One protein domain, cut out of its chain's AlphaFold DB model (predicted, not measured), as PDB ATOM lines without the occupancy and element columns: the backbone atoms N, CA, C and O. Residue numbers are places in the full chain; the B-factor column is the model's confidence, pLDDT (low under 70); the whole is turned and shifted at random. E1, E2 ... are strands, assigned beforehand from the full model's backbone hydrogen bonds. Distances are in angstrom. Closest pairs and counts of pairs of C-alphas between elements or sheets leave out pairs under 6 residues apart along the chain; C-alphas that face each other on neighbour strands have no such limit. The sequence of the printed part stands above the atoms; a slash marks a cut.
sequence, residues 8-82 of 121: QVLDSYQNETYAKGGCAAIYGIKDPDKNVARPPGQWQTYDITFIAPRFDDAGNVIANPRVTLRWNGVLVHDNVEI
ATOM      1  N   GLN A   8      87.285   7.407  30.381       98.12
ATOM      2  CA  GLN A   8      87.186   8.853  30.425       98.12
ATOM      3  C   GLN A   8      85.735   9.313  30.605       98.12
ATOM      4  O   GLN A   8      84.819   8.821  29.940       98.12
ATOM      5  N   VAL A   9      85.539  10.310  31.467       97.38
ATOM      6  CA  VAL A   9      84.280  11.040  31.634       97.38
ATOM      7  C   VAL A   9      84.523  12.480  31.202       97.38
ATOM      8  O   VAL A   9      85.235  13.228  31.860       97.38
ATOM      9  N   LEU A  10      83.904  12.875  30.091       97.00
ATOM     10  CA  LEU A  10      84.016  14.219  29.527       97.00
ATOM     11  C   LEU A  10      82.676  14.637  28.913       97.00
ATOM     12  O   LEU A  10      81.838  13.790  28.597       97.00
ATOM     13  N   ASP A  11      82.465  15.932  28.702       95.56
ATOM     14  CA  ASP A  11      81.434  16.371  27.765       95.56
ATOM     15  C   ASP A  11      81.957  16.256  26.327       95.56
ATOM     16  O   ASP A  11      82.854  16.992  25.919       95.56
ATOM     17  N   SER A  12      81.410  15.309  25.567       95.75
ATOM     18  CA  SER A  12      81.714  15.123  24.141       95.75
ATOM     19  C   SER A  12      80.480  15.315  23.255       95.75
ATOM     20  O   SER A  12      80.455  14.837  22.120       95.75
ATOM     21  N   TYR A  13      79.440  15.996  23.746       96.38
ATOM     22  CA  TYR A  13      78.306  16.386  22.914       96.38
ATOM     23  C   TYR A  13      78.662  17.635  22.104       96.38
ATOM     24  O   TYR A  13      78.799  18.715  22.667       96.38
ATOM     25  N   GLN A  14      78.820  17.489  20.782       94.06
ATOM     26  CA  GLN A  14      79.235  18.588  19.887       94.06
ATOM     27  C   GLN A  14      80.515  19.304  20.361       94.06
ATOM     28  O   GLN A  14      80.693  20.499  20.144       94.06
ATOM     29  N   ASN A  15      81.400  18.553  21.014       92.44
ATOM     30  CA  ASN A  15      82.631  19.050  21.602       92.44
ATOM     31  C   ASN A  15      83.770  18.108  21.206       92.44
ATOM     32  O   ASN A  15      83.970  17.058  21.825       92.44
ATOM     33  N   GLU A  16      84.444  18.440  20.107       89.62
ATOM     34  CA  GLU A  16      85.607  17.691  19.643       89.62
ATOM     35  C   GLU A  16      86.787  17.886  20.597       89.62
ATOM     36  O   GLU A  16      86.987  18.946  21.185       89.62
ATOM     37  N   THR A  17      87.587  16.839  20.747       92.56
ATOM     38  CA  THR A  17      88.812  16.854  21.544       92.56
ATOM     39  C   THR A  17      89.870  16.000  20.852       92.56
ATOM     40  O   THR A  17      89.627  15.421  19.792       92.56
ATOM     41  N   TYR A  18      91.061  15.929  21.431       93.62
ATOM     42  CA  TYR A  18      92.144  15.114  20.901       93.62
ATOM     43  C   TYR A  18      91.809  13.614  20.945       93.62
ATOM     44  O   TYR A  18      91.060  13.130  21.799       93.62
ATOM     45  N   ALA A  19      92.402  12.867  20.013       95.06
ATOM     46  CA  ALA A  19      92.201  11.427  19.894       95.06
ATOM     47  C   ALA A  19      92.559  10.697  21.197       95.06
ATOM     48  O   ALA A  19      93.571  10.994  21.834       95.06
ATOM     49  N   LYS A  20      91.751   9.700  21.561       97.56
ATOM     50  CA  LYS A  20      91.882   8.861  22.763       97.56
ATOM     51  C   LYS A  20      91.741   9.624  24.084       97.56
ATOM     52  O   LYS A  20      92.112   9.092  25.130       97.56
ATOM     53  N   GLY A  21      91.210  10.846  24.047       96.88
ATOM     54  CA  GLY A  21      90.946  11.689  25.217       96.88
ATOM     55  C   GLY A  21      89.476  12.061  25.419       96.88
ATOM     56  O   GLY A  21      89.163  12.765  26.375       96.88
ATOM     57  N   GLY A  22      88.585  11.628  24.519       96.81
ATOM     58  CA  GLY A  22      87.152  11.930  24.567       96.81
ATOM     59  C   GLY A  22      86.367  11.112  25.591       96.81
ATOM     60  O   GLY A  22      86.872  10.149  26.162       96.81
ATOM     61  N   CYS A  23      85.102  11.480  25.810       97.75
ATOM     62  CA  CYS A  23      84.194  10.739  26.685       97.75
ATOM     63  C   CYS A  23      84.116   9.267  26.257       97.75
ATOM     64  O   CYS A  23      84.127   8.963  25.066       97.75
ATOM     65  N   ALA A  24      84.034   8.366  27.232       98.31
ATOM     66  CA  ALA A  24      84.035   6.917  27.073       98.31
ATOM     67  C   ALA A  24      85.345   6.296  26.570       98.31
ATOM     68  O   ALA A  24      85.431   5.073  26.580       98.31
ATOM     69  N   ALA A  25      86.365   7.077  26.195       98.56
ATOM     70  CA  ALA A  25      87.643   6.524  25.760       98.56
ATOM     71  C   ALA A  25      88.330   5.731  26.879       98.56
ATOM     72  O   ALA A  25      88.278   6.092  28.057       98.56
ATOM     73  N   ILE A  26      89.060   4.691  26.490       98.69
ATOM     74  CA  ILE A  26      90.119   4.135  27.330       98.69
ATOM     75  C   ILE A  26      91.291   5.101  27.191       98.69
ATOM     76  O   ILE A  26      91.941   5.127  26.141       98.69
ATOM     77  N   TYR A  27      91.506   5.935  28.207       98.38
ATOM     78  CA  TYR A  27      92.317   7.146  28.083       98.38
ATOM     79  C   TYR A  27      93.727   6.868  27.536       98.38
ATOM     80  O   TYR A  27      94.472   6.042  28.070       98.38
ATOM     81  N   GLY A  28      94.087   7.543  26.443       98.00
ATOM     82  CA  GLY A  28      95.361   7.382  25.734       98.00
ATOM     83  C   GLY A  28      95.508   6.083  24.926       98.00
ATOM     84  O   GLY A  28      96.498   5.921  24.215       98.00
ATOM     85  N   ILE A  29      94.532   5.170  24.978       98.31
ATOM     86  CA  ILE A  29      94.603   3.839  24.357       98.31
ATOM     87  C   ILE A  29      93.662   3.742  23.155       98.31
ATOM     88  O   ILE A  29      94.126   3.495  22.036       98.31
ATOM     89  N   LYS A  30      92.354   3.954  23.356       98.50
ATOM     90  CA  LYS A  30      91.336   3.741  22.317       98.50
ATOM     91  C   LYS A  30      90.112   4.636  22.528       98.50
ATOM     92  O   LYS A  30      89.536   4.636  23.613       98.50
ATOM     93  N   ASP A  31      89.677   5.305  21.463       98.62
ATOM     94  CA  ASP A  31      88.393   6.012  21.405       98.62
ATOM     95  C   ASP A  31      87.191   5.047  21.376       98.62
ATOM     96  O   ASP A  31      87.312   3.910  20.888       98.62
ATOM     97  N   PRO A  32      86.012   5.460  21.880       98.38
ATOM     98  CA  PRO A  32      84.796   4.675  21.694       98.38
ATOM     99  C   PRO A  32      84.516   4.493  20.197       98.38
ATOM    100  O   PRO A  32      84.698   5.419  19.412       98.38
ATOM    101  N   ASP A  33      84.014   3.322  19.798       98.31
ATOM    102  CA  ASP A  33      83.692   3.043  18.383       98.31
ATOM    103  C   ASP A  33      82.641   4.009  17.813       98.31
ATOM    104  O   ASP A  33      82.532   4.202  16.602       98.31
ATOM    105  N   LYS A  34      81.852   4.627  18.697       96.75
ATOM    106  CA  LYS A  34      80.876   5.651  18.354       96.75
ATOM    107  C   LYS A  34      80.731   6.652  19.491       96.75
ATOM    108  O   LYS A  34      80.530   6.263  20.640       96.75
ATOM    109  N   ASN A  35      80.729   7.940  19.156       97.56
ATOM    110  CA  ASN A  35      80.284   8.971  20.086       97.56
ATOM    111  C   ASN A  35      78.751   8.926  20.206       97.56
ATOM    112  O   ASN A  35      78.034   9.143  19.228       97.56
ATOM    113  N   VAL A  36      78.253   8.615  21.404       98.00
ATOM    114  CA  VAL A  36      76.816   8.563  21.723       98.00
ATOM    115  C   VAL A  36      76.466   9.490  22.888       98.00
ATOM    116  O   VAL A  36      75.517   9.229  23.632       98.00
ATOM    117  N   ALA A  37      77.233  10.574  23.050       98.00
ATOM    118  CA  ALA A  37      76.993  11.589  24.064       98.00
ATOM    119  C   ALA A  37      75.595  12.190  23.935       98.00
ATOM    120  O   ALA A  37      75.139  12.560  22.853       98.00
ATOM    121  N   ARG A  38      74.927  12.326  25.078       98.00
ATOM    122  CA  ARG A  38      73.736  13.172  25.214       98.00
ATOM    123  C   ARG A  38      74.124  14.621  25.538       98.00
ATOM    124  O   ARG A  38      75.190  14.805  26.123       98.00
ATOM    125  N   PRO A  39      73.261  15.610  25.237       97.00
ATOM    126  CA  PRO A  39      73.493  17.005  25.602       97.00
ATOM    127  C   PRO A  39      73.735  17.219  27.105       97.00
ATOM    128  O   PRO A  39      73.256  16.420  27.923       97.00
ATOM    129  N   PRO A  40      74.379  18.338  27.488       93.94
ATOM    130  CA  PRO A  40      74.515  18.746  28.882       93.94
ATOM    131  C   PRO A  40      73.184  18.753  29.642       93.94
ATOM    132  O   PRO A  40      72.123  19.057  29.098       93.94
ATOM    133  N   GLY A  41      73.238  18.397  30.926       93.06
ATOM    134  CA  GLY A  41      72.053  18.265  31.783       93.06
ATOM    135  C   GLY A  41      71.320  16.924  31.652       93.06
ATOM    136  O   GLY A  41      70.501  16.600  32.513       93.06
ATOM    137  N   GLN A  42      71.640  16.107  30.644       97.38
ATOM    138  CA  GLN A  42      71.146  14.736  30.548       97.38
ATOM    139  C   GLN A  42      72.120  13.739  31.173       97.38
ATOM    140  O   GLN A  42      73.341  13.874  31.100       97.38
ATOM    141  N   TRP A  43      71.566  12.685  31.768       98.25
ATOM    142  CA  TRP A  43      72.372  11.615  32.341       98.25
ATOM    143  C   TRP A  43      72.980  10.733  31.252       98.25
ATOM    144  O   TRP A  43      72.261  10.211  30.394       98.25
ATOM    145  N   GLN A  44      74.291  10.520  31.355       98.50
ATOM    146  CA  GLN A  44      75.019   9.472  30.644       98.50
ATOM    147  C   GLN A  44      74.978   8.184  31.479       98.50
ATOM    148  O   GLN A  44      75.050   8.250  32.709       98.50
ATOM    149  N   THR A  45      74.872   7.018  30.844       98.75
ATOM    150  CA  THR A  45      74.955   5.717  31.533       98.75
ATOM    151  C   THR A  45      76.125   4.900  31.016       98.75
ATOM    152  O   THR A  45      76.405   4.903  29.818       98.75
ATOM    153  N   TYR A  46      76.815   4.224  31.931       98.81
ATOM    154  CA  TYR A  46      77.978   3.389  31.651       98.81
ATOM    155  C   TYR A  46      77.741   2.017  32.270       98.81
ATOM    156  O   TYR A  46      77.628   1.906  33.490       98.81
ATOM    157  N   ASP A  47      77.709   0.983  31.435       98.88
ATOM    158  CA  ASP A  47      77.744  -0.409  31.873       98.88
ATOM    159  C   ASP A  47      79.114  -0.977  31.507       98.88
ATOM    160  O   ASP A  47      79.423  -1.191  30.331       98.88
ATOM    161  N   ILE A  48      79.960  -1.170  32.522       98.81
ATOM    162  CA  ILE A  48      81.359  -1.569  32.355       98.81
ATOM    163  C   ILE A  48      81.540  -2.997  32.857       98.81
ATOM    164  O   ILE A  48      81.297  -3.295  34.024       98.81
ATOM    165  N   THR A  49      82.046  -3.866  31.987       98.62
ATOM    166  CA  THR A  49      82.632  -5.149  32.382       98.62
ATOM    167  C   THR A  49      84.142  -5.010  32.332       98.62
ATOM    168  O   THR A  49      84.694  -4.608  31.309       98.62
ATOM    169  N   PHE A  50      84.815  -5.333  33.432       98.56
ATOM    170  CA  PHE A  50      86.264  -5.233  33.547       98.56
ATOM    171  C   PHE A  50      86.844  -6.575  33.980       98.56
ATOM    172  O   PHE A  50      86.501  -7.093  35.042       98.56
ATOM    173  N   ILE A  51      87.736  -7.117  33.157       98.19
ATOM    174  CA  ILE A  51      88.512  -8.318  33.449       98.19
ATOM    175  C   ILE A  51      89.871  -7.851  33.961       98.19
ATOM    176  O   ILE A  51      90.598  -7.142  33.265       98.19
ATOM    177  N   ALA A  52      90.194  -8.219  35.199       97.62
ATOM    178  CA  ALA A  52      91.439  -7.838  35.853       97.62
ATOM    179  C   ALA A  52      92.668  -8.474  35.171       97.62
ATOM    180  O   ALA A  52      92.549  -9.555  34.587       97.62
ATOM    181  N   PRO A  53      93.863  -7.861  35.289       97.50
ATOM    182  CA  PRO A  53      95.085  -8.507  34.830       97.50
ATOM    183  C   PRO A  53      95.337  -9.807  35.600       97.50
ATOM    184  O   PRO A  53      95.072  -9.895  36.807       97.50
ATOM    185  N   ARG A  54      95.893 -10.806  34.911       97.25
ATOM    186  CA  ARG A  54      96.345 -12.063  35.521       97.25
ATOM    187  C   ARG A  54      97.860 -12.091  35.600       97.25
ATOM    188  O   ARG A  54      98.545 -11.536  34.745       97.25
ATOM    189  N   PHE A  55      98.353 -12.768  36.627       97.44
ATOM    190  CA  PHE A  55      99.773 -12.866  36.933       97.44
ATOM    191  C   PHE A  55     100.147 -14.324  37.160       97.44
ATOM    192  O   PHE A  55      99.312 -15.065  37.694       97.44
ATOM    193  N   ASP A  56     101.367 -14.694  36.786       97.06
ATOM    194  CA  ASP A  56     101.988 -15.950  37.209       97.06
ATOM    195  C   ASP A  56     102.441 -15.886  38.684       97.06
ATOM    196  O   ASP A  56     102.259 -14.871  39.371       97.06
ATOM    197  N   ASP A  57     103.026 -16.979  39.177       96.88
ATOM    198  CA  ASP A  57     103.521 -17.088  40.555       96.88
ATOM    199  C   ASP A  57     104.758 -16.214  40.820       96.88
ATOM    200  O   ASP A  57     105.018 -15.836  41.962       96.88
ATOM    201  N   ALA A  58     105.496 -15.843  39.768       96.31
ATOM    202  CA  ALA A  58     106.620 -14.914  39.842       96.31
ATOM    203  C   ALA A  58     106.168 -13.438  39.848       96.31
ATOM    204  O   ALA A  58     106.979 -12.541  40.072       96.31
ATOM    205  N   GLY A  59     104.874 -13.176  39.639       94.44
ATOM    206  CA  GLY A  59     104.302 -11.836  39.596       94.44
ATOM    207  C   GLY A  59     104.414 -11.148  38.233       94.44
ATOM    208  O   GLY A  59     104.128  -9.952  38.151       94.44
ATOM    209  N   ASN A  60     104.781 -11.865  37.167       95.50
ATOM    210  CA  ASN A  60     104.744 -11.335  35.806       95.50
ATOM    211  C   ASN A  60     103.305 -11.298  35.298       95.50
ATOM    212  O   ASN A  60     102.507 -12.197  35.570       95.50
ATOM    213  N   VAL A  61     102.969 -10.271  34.519       95.88
ATOM    214  CA  VAL A  61     101.660 -10.173  33.863       95.88
ATOM    215  C   VAL A  61     101.586 -11.211  32.742       95.88
ATOM    216  O   VAL A  61     102.378 -11.171  31.807       95.88
ATOM    217  N   ILE A  62     100.610 -12.117  32.819       97.44
ATOM    218  CA  ILE A  62     100.341 -13.144  31.791       97.44
ATOM    219  C   ILE A  62      99.081 -12.847  30.971       97.44
ATOM    220  O   ILE A  62      98.831 -13.481  29.950       97.44
ATOM    221  N   ALA A  63      98.257 -11.902  31.427       97.81
ATOM    222  CA  ALA A  63      97.154 -11.352  30.653       97.81
ATOM    223  C   ALA A  63      96.886  -9.914  31.096       97.81
ATOM    224  O   ALA A  63      96.691  -9.661  32.290       97.81
ATOM    225  N   ASN A  64      96.846  -8.999  30.130       98.44
ATOM    226  CA  ASN A  64      96.461  -7.611  30.347       98.44
ATOM    227  C   ASN A  64      94.984  -7.507  30.771       98.44
ATOM    228  O   ASN A  64      94.179  -8.385  30.437       98.44
ATOM    229  N   PRO A  65      94.602  -6.437  31.491       98.31
ATOM    230  CA  PRO A  65      93.202  -6.172  31.755       98.31
ATOM    231  C   PRO A  65      92.434  -5.932  30.460       98.31
ATOM    232  O   PRO A  65      92.973  -5.418  29.476       98.31
ATOM    233  N   ARG A  66      91.144  -6.259  30.490       98.69
ATOM    234  CA  ARG A  66      90.233  -6.055  29.363       98.69
ATOM    235  C   ARG A  66      88.966  -5.348  29.802       98.69
ATOM    236  O   ARG A  66      88.503  -5.548  30.926       98.69
ATOM    237  N   VAL A  67      88.408  -4.522  28.924       98.75
ATOM    238  CA  VAL A  67      87.193  -3.754  29.204       98.75
ATOM    239  C   VAL A  67      86.169  -3.875  28.083       98.75
ATOM    240  O   VAL A  67      86.480  -3.735  26.904       98.75
ATOM    241  N   THR A  68      84.923  -4.090  28.482       98.88
ATOM    242  CA  THR A  68      83.741  -3.916  27.640       98.88
ATOM    243  C   THR A  68      82.931  -2.767  28.221       98.88
ATOM    244  O   THR A  68      82.658  -2.759  29.423       98.88
ATOM    245  N   LEU A  69      82.539  -1.809  27.385       98.88
ATOM    246  CA  LEU A  69      81.740  -0.653  27.784       98.88
ATOM    247  C   LEU A  69      80.524  -0.519  26.876       98.88
ATOM    248  O   LEU A  69      80.656  -0.392  25.654       98.88
ATOM    249  N   ARG A  70      79.343  -0.453  27.496       98.94
ATOM    250  CA  ARG A  70      78.166   0.154  26.877       98.94
ATOM    251  C   ARG A  70      77.985   1.569  27.402       98.94
ATOM    252  O   ARG A  70      77.809   1.768  28.601       98.94
ATOM    253  N   TRP A  71      77.991   2.534  26.494       98.81
ATOM    254  CA  TRP A  71      77.689   3.929  26.779       98.81
ATOM    255  C   TRP A  71      76.279   4.233  26.275       98.81
ATOM    256  O   TRP A  71      75.965   3.995  25.110       98.81
ATOM    257  N   ASN A  72      75.390   4.693  27.157       98.62
ATOM    258  CA  ASN A  72      73.983   4.959  26.836       98.62
ATOM    259  C   ASN A  72      73.268   3.762  26.169       98.62
ATOM    260  O   ASN A  72      72.424   3.941  25.294       98.62
ATOM    261  N   GLY A  73      73.622   2.533  26.572       98.56
ATOM    262  CA  GLY A  73      73.094   1.275  26.024       98.56
ATOM    263  C   GLY A  73      73.791   0.772  24.750       98.56
ATOM    264  O   GLY A  73      73.640  -0.400  24.393       98.56
ATOM    265  N   VAL A  74      74.605   1.604  24.096       98.75
ATOM    266  CA  VAL A  74      75.342   1.256  22.873       98.75
ATOM    267  C   VAL A  74      76.706   0.683  23.235       98.75
ATOM    268  O   VAL A  74      77.444   1.282  24.010       98.75
ATOM    269  N   LEU A  75      77.050  -0.478  22.678       98.88
ATOM    270  CA  LEU A  75      78.378  -1.075  22.827       98.88
ATOM    271  C   LEU A  75      79.409  -0.219  22.076       98.88
ATOM    272  O   LEU A  75      79.271  -0.032  20.870       98.88
ATOM    273  N   VAL A  76      80.400   0.312  22.795       98.81
ATOM    274  CA  VAL A  76      81.434   1.218  22.243       98.81
ATOM    275  C   VAL A  76      82.866   0.740  22.493       98.81
ATOM    276  O   VAL A  76      83.805   1.236  21.871       98.81
ATOM    277  N   HIS A  77      83.028  -0.229  23.391       98.81
ATOM    278  CA  HIS A  77      84.227  -1.045  23.524       98.81
ATOM    279  C   HIS A  77      83.789  -2.484  23.736       98.81
ATOM    280  O   HIS A  77      83.038  -2.753  24.675       98.81
ATOM    281  N   ASP A  78      84.273  -3.396  22.898       98.69
ATOM    282  CA  ASP A  78      84.032  -4.825  23.053       98.69
ATOM    283  C   ASP A  78      85.333  -5.555  23.386       98.69
ATOM    284  O   ASP A  78      86.223  -5.678  22.544       98.69
ATOM    285  N   ASN A  79      85.450  -5.991  24.644       98.50
ATOM    286  CA  ASN A  79      86.562  -6.774  25.169       98.50
ATOM    287  C   ASN A  79      87.936  -6.201  24.774       98.50
ATOM    288  O   ASN A  79      88.821  -6.918  24.312       98.50
ATOM    289  N   VAL A  80      88.116  -4.891  24.921       98.81
ATOM    290  CA  VAL A  80      89.332  -4.194  24.499       98.81
ATOM    291  C   VAL A  80      90.429  -4.408  25.531       98.81
ATOM    292  O   VAL A  80      90.213  -4.211  26.725       98.81
ATOM    293  N   GLU A  81      91.612  -4.795  25.067       98.69
ATOM    294  CA  GLU A  81      92.794  -4.933  25.912       98.69
ATOM    295  C   GLU A  81      93.407  -3.584  26.285       98.69
ATOM    296  O   GLU A  81      93.487  -2.674  25.461       98.69
ATOM    297  N   ILE A  82      93.865  -3.476  27.531       98.50
ATOM    298  CA  ILE A  82      94.517  -2.292  28.082       98.50
ATOM    299  C   ILE A  82      95.997  -2.640  28.325       98.50
ATOM    300  O   ILE A  82      96.314  -3.238  29.352       98.50
TER     301      ILE A  82
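This is residues 8 to 82 of the 121 residues of the protein "DUF1080 domain-containing protein" of Armatimonadetes bacterium (UniProt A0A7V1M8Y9). Little regular structure is here: a small sheet of three strands has the long looping stretch of residues 8 to 45 folded over one face, and beyond one end of the sheet the chain turns back through short E2. The 75 printed residues include four named strands, E1 to E4, 23 residues in all, and no named helix; the class is all strand. The sheet's order is E1, E3, E4, antiparallel. The whole is loose, radius of gyration of the C-alphas 14.3 A, spanning 48 by 24 by 18 A, only just a rod.

Find C-alpha 46 at (77.978, 3.389, 31.651); E1 runs to 51, 15.9 A. E3, residues 66 to 71, covers 16.2 A. E4, residues 74 to 81, covers 18.8 A, ending at (92.794, -4.933, 25.912). E2 is residues 61 to 63.

Look at inner strand E3: it is the antiparallel neighbour of edge strand E1, and N 49 of E1 and O 68 of E3 are within hydrogen-bond range at 2.9 A. E3 and E4 form a hairpin; N 71 and O 74 are 2.8 A apart. E2 pairs with no named strand, but residues 54 to 55 pair antiparallel with it. E2 runs on into E3 at 52 degrees.

The C-alphas of Gly 41 and Ala 58, the two farthest apart, are 48.6 A apart. The printed part has no cut, no link between named strands is long, and no printed residue is under 70 in pLDDT.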